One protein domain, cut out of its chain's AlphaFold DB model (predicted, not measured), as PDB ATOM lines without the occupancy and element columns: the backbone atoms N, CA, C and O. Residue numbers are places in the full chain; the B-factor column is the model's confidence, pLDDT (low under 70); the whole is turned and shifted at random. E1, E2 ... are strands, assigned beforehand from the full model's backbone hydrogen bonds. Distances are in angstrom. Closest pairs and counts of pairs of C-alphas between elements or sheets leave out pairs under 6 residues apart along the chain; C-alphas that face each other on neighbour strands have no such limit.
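This is residues 197 to 272 of the 512 residues of a protein of Gemmatimonadales bacterium (UniProt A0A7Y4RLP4). Two small antiparallel sheets, E1 E2 E3 and E4 E5 E6 E7, sit partly face to face as a sandwich, their strands crossed at 45 degrees. The chain passes from the first sheet to the second once, by the tight link from E3 to E4, and at the other edge residues 270 to 271, after E7, pair with E1. The printed part has 76 residues with seven named strands, E1 to E7 in that order, and no named helix; the class is all strand. It is compact, with a radius of gyration of the C-alphas of 12.1 A, and flat, with spans of 34 by 31 by 16 A.

E1, residues 197 to 203, begins at C-alpha 197 (31.175, 27.966, 41.856) and is 16.9 A long. E2, residues 206 to 215, measures 27.1 A, and E3, residues 218 to 227, measures 28.3 A and ends at C-alpha 227 (34.876, 39.642, 30.851). E4 holds residues 232 to 234 and E5 residues 241 to 244. E6, residues 250 to 255, is 16.5 A long; E7, residues 262 to 268, is 17.7 A long and ends at C-alpha 268 (40.644, 30.178, 41.389).

E1 E2 E3 is a meander, each strand the antiparallel neighbour of the one before. In the hairpin E1 and E2, at 162 degrees, N 201 and O 208 are 2.8 A apart, within hydrogen-bond range. In the hairpin E2 and E3, at 158 degrees, N 207 and O 226 are 2.7 A apart. E4 E5 E6 E7 is a second meander, with edge strands E4 and E7. Within hydrogen-bond range are N 233 and O 243 of E4 and E5, 2.8 A; N 254 and O 242 of E6 and E5, 2.7 A; and N 251 and O 267 of E6 and E7, 2.8 A. Both sheets are only just strongly twisted, with C-alphas up to 4.4 A off the best plane in E1 E2 E3 and 4.1 A in the other. Between the sheets, the closest C-alphas of E1 and E7 are those of Leu 197 and Leu 267, 6.4 A. Residues 201 to 202 of E1 pair, parallel, with residues 270 to 271. E2 is apart from E4, E5, E6 and E7; E3 and E5 are only just apart, at 8.3 A.

The two C-alphas farthest apart, those of Ser 258 and Arg 272, are 36.7 A apart. The printed part has no cut, and no link is long. Mean pLDDT of the printed part is 71.1, with 29 residues under 70, among them residues 214 to 231.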
ATOM      1  N   LEU A 197      30.263  28.043  42.987       75.19
ATOM      2  CA  LEU A 197      31.175  27.966  41.856       75.19
ATOM      3  C   LEU A 197      31.703  26.538  41.705       75.19
ATOM      4  O   LEU A 197      32.496  26.049  42.509       75.19
ATOM      5  N   VAL A 198      31.323  25.876  40.615       72.69
ATOM      6  CA  VAL A 198      31.805  24.526  40.288       72.69
ATOM      7  C   VAL A 198      33.165  24.602  39.602       72.69
ATOM      8  O   VAL A 198      34.103  23.875  39.936       72.69
ATOM      9  N   ARG A 199      33.271  25.484  38.603       73.56
ATOM     10  CA  ARG A 199      34.438  25.582  37.723       73.56
ATOM     11  C   ARG A 199      34.558  26.990  37.148       73.56
ATOM     12  O   ARG A 199      33.559  27.579  36.754       73.56
ATOM     13  N   ALA A 200      35.779  27.509  37.070       77.19
ATOM     14  CA  ALA A 200      36.083  28.790  36.437       77.19
ATOM     15  C   ALA A 200      37.329  28.634  35.558       77.19
ATOM     16  O   ALA A 200      38.422  28.354  36.057       77.19
ATOM     17  N   VAL A 201      37.153  28.789  34.248       75.06
ATOM     18  CA  VAL A 201      38.199  28.592  33.242       75.06
ATOM     19  C   VAL A 201      38.439  29.889  32.491       75.06
ATOM     20  O   VAL A 201      37.520  30.458  31.910       75.06
ATOM     21  N   GLY A 202      39.684  30.345  32.491       74.50
ATOM     22  CA  GLY A 202      40.123  31.479  31.695       74.50
ATOM     23  C   GLY A 202      40.261  31.115  30.219       74.50
ATOM     24  O   GLY A 202      40.935  30.139  29.896       74.50
ATOM     25  N   ILE A 203      39.636  31.901  29.337       73.88
ATOM     26  CA  ILE A 203      39.760  31.816  27.876       73.88
ATOM     27  C   ILE A 203      39.964  33.235  27.325       73.88
ATOM     28  O   ILE A 203      39.011  34.006  27.182       73.88
ATOM     29  N   GLY A 204      41.219  33.592  27.038       73.75
ATOM     30  CA  GLY A 204      41.591  34.954  26.637       73.75
ATOM     31  C   GLY A 204      41.163  35.990  27.684       73.75
ATOM     32  O   GLY A 204      41.479  35.857  28.866       73.75
ATOM     33  N   ASP A 205      40.385  36.987  27.255       73.75
ATOM     34  CA  ASP A 205      39.843  38.052  28.118       73.75
ATOM     35  C   ASP A 205      38.541  37.669  28.842       73.75
ATOM     36  O   ASP A 205      37.952  38.486  29.561       73.75
ATOM     37  N   SER A 206      38.064  36.439  28.646       73.12
ATOM     38  CA  SER A 206      36.826  35.929  29.228       73.12
ATOM     39  C   SER A 206      37.095  34.811  30.233       73.12
ATOM     40  O   SER A 206      38.095  34.100  30.161       73.12
ATOM     41  N   VAL A 207      36.200  34.654  31.200       75.25
ATOM     42  CA  VAL A 207      36.187  33.543  32.146       75.25
ATOM     43  C   VAL A 207      34.890  32.785  31.936       75.25
ATOM     44  O   VAL A 207      33.812  33.339  32.128       75.25
ATOM     45  N   HIS A 208      34.998  31.522  31.548       76.06
ATOM     46  CA  HIS A 208      33.875  30.603  31.505       76.06
ATOM     47  C   HIS A 208      33.653  30.015  32.885       76.06
ATOM     48  O   HIS A 208      34.508  29.310  33.425       76.06
ATOM     49  N   VAL A 209      32.499  30.324  33.453       74.50
ATOM     50  CA  VAL A 209      32.117  29.911  34.797       74.50
ATOM     51  C   VAL A 209      30.987  28.915  34.689       74.50
ATOM     52  O   VAL A 209      30.022  29.179  33.976       74.50
ATOM     53  N   ILE A 210      31.106  27.804  35.407       75.00
ATOM     54  CA  ILE A 210      29.997  26.909  35.703       75.00
ATOM     55  C   ILE A 210      29.584  27.176  37.140       75.00
ATOM     56  O   ILE A 210      30.357  26.942  38.075       75.00
ATOM     57  N   VAL A 211      28.372  27.687  37.285       74.19
ATOM     58  CA  VAL A 211      27.713  27.878  38.572       74.19
ATOM     59  C   VAL A 211      26.674  26.789  38.712       74.19
ATOM     60  O   VAL A 211      25.884  26.572  37.797       74.19
ATOM     61  N   ALA A 212      26.684  26.104  39.841       73.12
ATOM     62  CA  ALA A 212      25.629  25.174  40.172       73.12
ATOM     63  C   ALA A 212      24.572  25.880  41.014       73.12
ATOM     64  O   ALA A 212      24.885  26.620  41.946       73.12
ATOM     65  N   VAL A 213      23.318  25.633  40.657       72.06
ATOM     66  CA  VAL A 213      22.138  26.085  41.383       72.06
ATOM     67  C   VAL A 213      21.328  24.850  41.740       72.06
ATOM     68  O   VAL A 213      21.064  24.012  40.874       72.06
ATOM     69  N   MET A 214      20.925  24.742  43.001       65.31
ATOM     70  CA  MET A 214      19.957  23.740  43.427       65.31
ATOM     71  C   MET A 214      18.548  24.318  43.307       65.31
ATOM     72  O   MET A 214      18.204  25.267  44.001       65.31
ATOM     73  N   ASP A 215      17.731  23.737  42.429       60.31
ATOM     74  CA  ASP A 215      16.288  23.986  42.359       60.31
ATOM     75  C   ASP A 215      15.558  22.776  42.960       60.31
ATOM     76  O   ASP A 215      15.323  21.748  42.308       60.31
ATOM     77  N   GLY A 216      15.326  22.833  44.273       62.25
ATOM     78  CA  GLY A 216      14.865  21.691  45.061       62.25
ATOM     79  C   GLY A 216      15.894  20.555  45.072       62.25
ATOM     80  O   GLY A 216      16.900  20.635  45.765       62.25
ATOM     81  N   LEU A 217      15.637  19.485  44.307       49.22
ATOM     82  CA  LEU A 217      16.539  18.330  44.152       49.22
ATOM     83  C   LEU A 217      17.297  18.321  42.810       49.22
ATOM     84  O   LEU A 217      17.977  17.347  42.488       49.22
ATOM     85  N   ARG A 218      17.136  19.354  41.976       48.97
ATOM     86  CA  ARG A 218      17.735  19.406  40.638       48.97
ATOM     87  C   ARG A 218      18.952  20.317  40.636       48.97
ATOM     88  O   ARG A 218      18.844  21.493  40.960       48.97
ATOM     89  N   LEU A 219      20.084  19.771  40.202       57.84
ATOM     90  CA  LEU A 219      21.280  20.543  39.894       57.84
ATOM     91  C   LEU A 219      21.113  21.189  38.515       57.84
ATOM     92  O   LEU A 219      20.983  20.485  37.511       57.84
ATOM     93  N   ARG A 220      21.138  22.519  38.458       59.88
ATOM     94  CA  ARG A 220      21.221  23.278  37.210       59.88
ATOM     95  C   ARG A 220      22.594  23.925  37.116       59.88
ATOM     96  O   ARG A 220      22.962  24.736  37.956       59.88
ATOM     97  N   GLU A 221      23.330  23.585  36.067       64.06
ATOM     98  CA  GLU A 221      24.598  24.232  35.745       64.06
ATOM     99  C   GLU A 221      24.359  25.413  34.801       64.06
ATOM    100  O   GLU A 221      23.807  25.259  33.709       64.06
ATOM    101  N   VAL A 222      24.782  26.602  35.216       63.44
ATOM    102  CA  VAL A 222      24.739  27.818  34.405       63.44
ATOM    103  C   VAL A 222      26.147  28.108  33.911       63.44
ATOM    104  O   VAL A 222      27.057  28.338  34.707       63.44
ATOM    105  N   THR A 223      26.319  28.086  32.589       64.25
ATOM    106  CA  THR A 223      27.576  28.466  31.936       64.25
ATOM    107  C   THR A 223      27.500  29.918  31.485       64.25
ATOM    108  O   THR A 223      26.587  30.278  30.746       64.25
ATOM    109  N   MET A 224      28.466  30.743  31.883       67.06
ATOM    110  CA  MET A 224      28.535  32.142  31.447       67.06
ATOM    111  C   MET A 224      29.962  32.603  31.173       67.06
ATOM    112  O   MET A 224      30.903  32.142  31.815       67.06
ATOM    113  N   ALA A 225      30.101  33.515  30.208       66.25
ATOM    114  CA  ALA A 225      31.356  34.172  29.870       66.25
ATOM    115  C   ALA A 225      31.429  35.538  30.569       66.25
ATOM    116  O   ALA A 225      30.655  36.448  30.277       66.25
ATOM    117  N   VAL A 226      32.371  35.678  31.496       67.62
ATOM    118  CA  VAL A 226      32.614  36.895  32.276       67.62
ATOM    119  C   VAL A 226      33.839  37.605  31.722       67.62
ATOM    120  O   VAL A 226      34.926  37.034  31.711       67.62
ATOM    121  N   ARG A 227      33.707  38.856  31.271       69.69
ATOM    122  CA  ARG A 227      34.876  39.642  30.851       69.69
ATOM    123  C   ARG A 227      35.742  39.953  32.075       69.69
ATOM    124  O   ARG A 227      35.221  40.395  33.094       69.69
ATOM    125  N   ARG A 228      37.064  39.794  31.969       66.50
ATOM    126  CA  ARG A 228      38.034  40.079  33.052       66.50
ATOM    127  C   ARG A 228      38.164  41.561  33.434       66.50
ATOM    128  O   ARG A 228      39.000  41.913  34.262       66.50
ATOM    129  N   ALA A 229      37.358  42.437  32.843       58.91
ATOM    130  CA  ALA A 229      37.321  43.848  33.185       58.91
ATOM    131  C   ALA A 229      36.548  44.007  34.500       58.91
ATOM    132  O   ALA A 229      35.329  43.860  34.508       58.91
ATOM    133  N   GLY A 230      37.277  44.237  35.597       60.03
ATOM    134  CA  GLY A 230      36.762  44.317  36.966       60.03
ATOM    135  C   GLY A 230      35.369  44.945  37.059       60.03
ATOM    136  O   GLY A 230      35.184  46.132  36.808       60.03
ATOM    137  N   GLY A 231      34.395  44.113  37.415       68.25
ATOM    138  CA  GLY A 231      32.984  44.461  37.504       68.25
ATOM    139  C   GLY A 231      32.195  43.324  38.145       68.25
ATOM    140  O   GLY A 231      32.713  42.217  38.322       68.25
ATOM    141  N   THR A 232      30.960  43.614  38.542       72.56
ATOM    142  CA  THR A 232      30.000  42.620  39.035       72.56
ATOM    143  C   THR A 232      29.022  42.257  37.928       72.56
ATOM    144  O   THR A 232      28.425  43.151  37.330       72.56
ATOM    145  N   ILE A 233      28.833  40.969  37.670       76.12
ATOM    146  CA  ILE A 233      27.891  40.461  36.668       76.12
ATOM    147  C   ILE A 233      26.756  39.753  37.404       76.12
ATOM    148  O   ILE A 233      27.046  38.847  38.183       76.12
ATOM    149  N   PRO A 234      25.485  40.143  37.206       77.12
ATOM    150  CA  PRO A 234      24.366  39.455  37.837       77.12
ATOM    151  C   PRO A 234      24.269  38.014  37.327       77.12
ATOM    152  O   PRO A 234      24.412  37.760  36.127       77.12
ATOM    153  N   LEU A 235      24.020  37.071  38.235       74.00
ATOM    154  CA  LEU A 235      23.734  35.692  37.869       74.00
ATOM    155  C   LEU A 235      22.345  35.659  37.219       74.00
ATOM    156  O   LEU A 235      21.342  35.954  37.865       74.00
ATOM    157  N   THR A 236      22.283  35.353  35.923       59.38
ATOM    158  CA  THR A 236      21.010  35.267  35.198       59.38
ATOM    159  C   THR A 236      20.137  34.195  35.861       59.38
ATOM    160  O   THR A 236      20.631  33.107  36.147       59.38
ATOM    161  N   ASP A 237      18.872  34.523  36.130       60.16
ATOM    162  CA  ASP A 237      17.840  33.692  36.781       60.16
ATOM    163  C   ASP A 237      17.826  33.627  38.323       60.16
ATOM    164  O   ASP A 237      16.844  33.131  38.867       60.16
ATOM    165  N   ASN A 238      18.820  34.169  39.043       64.38
ATOM    166  CA  ASN A 238      18.779  34.257  40.512       64.38
ATOM    167  C   ASN A 238      18.946  35.710  40.975       64.38
ATOM    168  O   ASN A 238      20.068  36.213  41.107       64.38
ATOM    169  N   GLU A 239      17.821  36.385  41.232       67.88
ATOM    170  CA  GLU A 239      17.829  37.760  41.734       67.88
ATOM    171  C   GLU A 239      18.644  37.861  43.031       67.88
ATOM    172  O   GLU A 239      18.464  37.090  43.972       67.88
ATOM    173  N   GLY A 240      19.576  38.814  43.064       76.38
ATOM    174  CA  GLY A 240      20.417  39.076  44.228       76.38
ATOM    175  C   GLY A 240      21.783  38.387  44.236       76.38
ATOM    176  O   GLY A 240      22.543  38.658  45.159       76.38
ATOM    177  N   TYR A 241      22.155  37.577  43.239       81.44
ATOM    178  CA  TYR A 241      23.511  37.011  43.150       81.44
ATOM    179  C   TYR A 241      24.349  37.659  42.049       81.44
ATOM    180  O   TYR A 241      23.862  37.951  40.956       81.44
ATOM    181  N   PHE A 242      25.639  37.850  42.319       83.31
ATOM    182  CA  PHE A 242      26.581  38.508  41.420       83.31
ATOM    183  C   PHE A 242      27.916  37.773  41.380       83.31
ATOM    184  O   PHE A 242      28.399  37.289  42.396       83.31
ATOM    185  N   LEU A 243      28.567  37.746  40.226       84.00
ATOM    186  CA  LEU A 243      29.948  37.306  40.078       84.00
ATOM    187  C   LEU A 243      30.872  38.512  39.998       84.00
ATOM    188  O   LEU A 243      30.593  39.453  39.262       84.00
ATOM    189  N   SER A 244      32.001  38.470  40.696       83.38
ATOM    190  CA  SER A 244      33.083  39.440  40.546       83.38
ATOM    191  C   SER A 244      34.393  38.721  40.271       83.38
ATOM    192  O   SER A 244      34.740  37.767  40.965       83.38
ATOM    193  N   ALA A 245      35.136  39.195  39.274       78.50
ATOM    194  CA  ALA A 245      36.486  38.732  38.968       78.50
ATOM    195  C   ALA A 245      37.505  39.807  39.394       78.50
ATOM    196  O   ALA A 245      37.906  40.628  38.563       78.50
ATOM    197  N   PRO A 246      37.885  39.885  40.686       72.88
ATOM    198  CA  PRO A 246      38.912  40.819  41.128       72.88
ATOM    199  C   PRO A 246      40.276  40.521  40.476       72.88
ATOM    200  O   PRO A 246      40.549  39.380  40.086       72.88
ATOM    201  N   PRO A 247      41.178  41.518  40.408       66.69
ATOM    202  CA  PRO A 247      42.566  41.292  40.018       66.69
ATOM    203  C   PRO A 247      43.201  40.210  40.906       66.69
ATOM    204  O   PRO A 247      43.023  40.228  42.124       66.69
ATOM    205  N   GLY A 248      43.933  39.265  40.308       69.38
ATOM    206  CA  GLY A 248      44.601  38.178  41.043       69.38
ATOM    207  C   GLY A 248      44.127  36.759  40.715       69.38
ATOM    208  O   GLY A 248      44.528  35.821  41.400       69.38
ATOM    209  N   GLY A 249      43.302  36.574  39.679       75.19
ATOM    210  CA  GLY A 249      42.957  35.240  39.164       75.19
ATOM    211  C   GLY A 249      41.948  34.473  40.020       75.19
ATOM    212  O   GLY A 249      41.902  33.245  39.969       75.19
ATOM    213  N   TRP A 250      41.139  35.184  40.805       79.12
ATOM    214  CA  TRP A 250      40.039  34.616  41.579       79.12
ATOM    215  C   TRP A 250      38.707  35.100  41.025       79.12
ATOM    216  O   TRP A 250      38.571  36.255  40.630       79.12
ATOM    217  N   LEU A 251      37.719  34.218  41.047       82.31
ATOM    218  CA  LEU A 251      36.320  34.545  40.846       82.31
ATOM    219  C   LEU A 251      35.610  34.462  42.197       82.31
ATOM    220  O   LEU A 251      35.839  33.521  42.952       82.31
ATOM    221  N   ARG A 252      34.767  35.444  42.506       84.50
ATOM    222  CA  ARG A 252      33.952  35.500  43.723       84.50
ATOM    223  C   ARG A 252      32.481  35.511  43.353       84.50
ATOM    224  O   ARG A 252      32.083  36.285  42.485       84.50
ATOM    225  N   LEU A 253      31.694  34.696  44.036       82.12
ATOM    226  CA  LEU A 253      30.242  34.763  44.016       82.12
ATOM    227  C   LEU A 253      29.788  35.586  45.218       82.12
ATOM    228  O   LEU A 253      30.246  35.358  46.335       82.12
ATOM    229  N   LEU A 254      28.936  36.573  44.973       82.06
ATOM    230  CA  LEU A 254      28.443  37.522  45.956       82.06
ATOM    231  C   LEU A 254      26.921  37.457  46.024       82.06
ATOM    232  O   LEU A 254      26.267  37.302  44.998       82.06
ATOM    233  N   VAL A 255      26.375  37.648  47.218       82.81
ATOM    234  CA  VAL A 255      24.939  37.836  47.452       82.81
ATOM    235  C   VAL A 255      24.652  39.294  47.814       82.81
ATOM    236  O   VAL A 255      25.479  39.968  48.437       82.81
ATOM    237  N   SER A 256      23.493  39.799  47.401       77.69
ATOM    238  CA  SER A 256      23.009  41.146  47.684       77.69
ATOM    239  C   SER A 256      22.786  41.303  49.185       77.69
ATOM    240  O   SER A 256      21.809  40.802  49.733       77.69
ATOM    241  N   GLY A 257      23.706  41.986  49.863       63.81
ATOM    242  CA  GLY A 257      23.554  42.360  51.267       63.81
ATOM    243  C   GLY A 257      22.877  43.722  51.427       63.81
ATOM    244  O   GLY A 257      22.858  44.532  50.503       63.81
ATOM    245  N   SER A 258      22.386  44.013  52.633       54.44
ATOM    246  CA  SER A 258      21.641  45.242  52.957       54.44
ATOM    247  C   SER A 258      22.422  46.544  52.719       54.44
ATOM    248  O   SER A 258      21.817  47.601  52.585       54.44
ATOM    249  N   PHE A 259      23.758  46.481  52.675       53.25
ATOM    250  CA  PHE A 259      24.630  47.647  52.460       53.25
ATOM    251  C   PHE A 259      25.768  47.404  51.461       53.25
ATOM    252  O   PHE A 259      26.216  48.349  50.813       53.25
ATOM    253  N   ARG A 260      26.269  46.166  51.337       67.38
ATOM    254  CA  ARG A 260      27.314  45.770  50.377       67.38
ATOM    255  C   ARG A 260      27.130  44.307  49.961       67.38
ATOM    256  O   ARG A 260      26.685  43.520  50.797       67.38
ATOM    257  N   PRO A 261      27.506  43.924  48.727       70.94
ATOM    258  CA  PRO A 261      27.557  42.521  48.331       70.94
ATOM    259  C   PRO A 261      28.517  41.727  49.229       70.94
ATOM    260  O   PRO A 261      29.649  42.162  49.458       70.94
ATOM    261  N   VAL A 262      28.075  40.572  49.730       73.69
ATOM    262  CA  VAL A 262      28.869  39.695  50.607       73.69
ATOM    263  C   VAL A 262      29.372  38.505  49.791       73.69
ATOM    264  O   VAL A 262      28.552  37.859  49.141       73.69
ATOM    265  N   PRO A 263      30.686  38.200  49.772       73.31
ATOM    266  CA  PRO A 263      31.192  37.020  49.082       73.31
ATOM    267  C   PRO A 263      30.752  35.748  49.818       73.31
ATOM    268  O   PRO A 263      31.026  35.605  51.006       73.31
ATOM    269  N   ILE A 264      30.101  34.837  49.100       71.06
ATOM    270  CA  ILE A 264      29.619  33.546  49.616       71.06
ATOM    271  C   ILE A 264      30.454  32.364  49.116       71.06
ATOM    272  O   ILE A 264      30.527  31.341  49.785       71.06
ATOM    273  N   ASP A 265      31.137  32.517  47.978       68.56
ATOM    274  CA  ASP A 265      32.053  31.507  47.447       68.56
ATOM    275  C   ASP A 265      33.186  32.159  46.640       68.56
ATOM    276  O   ASP A 265      33.056  33.277  46.122       68.56
ATOM    277  N   SER A 266      34.323  31.474  46.530       74.44
ATOM    278  CA  SER A 266      35.441  31.905  45.700       74.44
ATOM    279  C   SER A 266      36.190  30.735  45.071       74.44
ATOM    280  O   SER A 266      36.516  29.745  45.725       74.44
ATOM    281  N   LEU A 267      36.521  30.879  43.789       76.69
ATOM    282  CA  LEU A 267      37.198  29.852  43.012       76.69
ATOM    283  C   LEU A 267      38.348  30.452  42.207       76.69
ATOM    284  O   LEU A 267      38.211  31.503  41.581       76.69
ATOM    285  N   ARG A 268      39.497  29.772  42.203       77.06
ATOM    286  CA  ARG A 268      40.644  30.178  41.389       77.06
ATOM    287  C   ARG A 268      40.346  29.921  39.913       77.06
ATOM    288  O   ARG A 268      39.992  28.805  39.533       77.06
ATOM    289  N   VAL A 269      40.525  30.945  39.088       78.12
ATOM    290  CA  VAL A 269      40.414  30.829  37.634       78.12
ATOM    291  C   VAL A 269      41.619  30.047  37.135       78.12
ATOM    292  O   VAL A 269      42.765  30.447  37.345       78.12
ATOM    293  N   THR A 270      41.359  28.913  36.492       75.00
ATOM    294  CA  THR A 270      42.411  28.114  35.862       75.00
ATOM    295  C   THR A 270      42.532  28.535  34.407       75.00
ATOM    296  O   THR A 270      41.554  28.465  33.664       75.00
ATOM    297  N   GLU A 271      43.714  28.988  33.995       74.94
ATOM    298  CA  GLU A 271      43.989  29.226  32.577       74.94
ATOM    299  C   GLU A 271      44.049  27.884  31.860       74.94
ATOM    300  O   GLU A 271      44.793  26.988  32.268       74.94
ATOM    301  N   ARG A 272      43.268  27.736  30.792       74.38
ATOM    302  CA  ARG A 272      43.312  26.537  29.964       74.38
ATOM    303  C   ARG A 272      43.961  26.881  28.635       74.38
ATOM    304  O   ARG A 272      43.452  27.716  27.894       74.38
TER     305      ARG A 272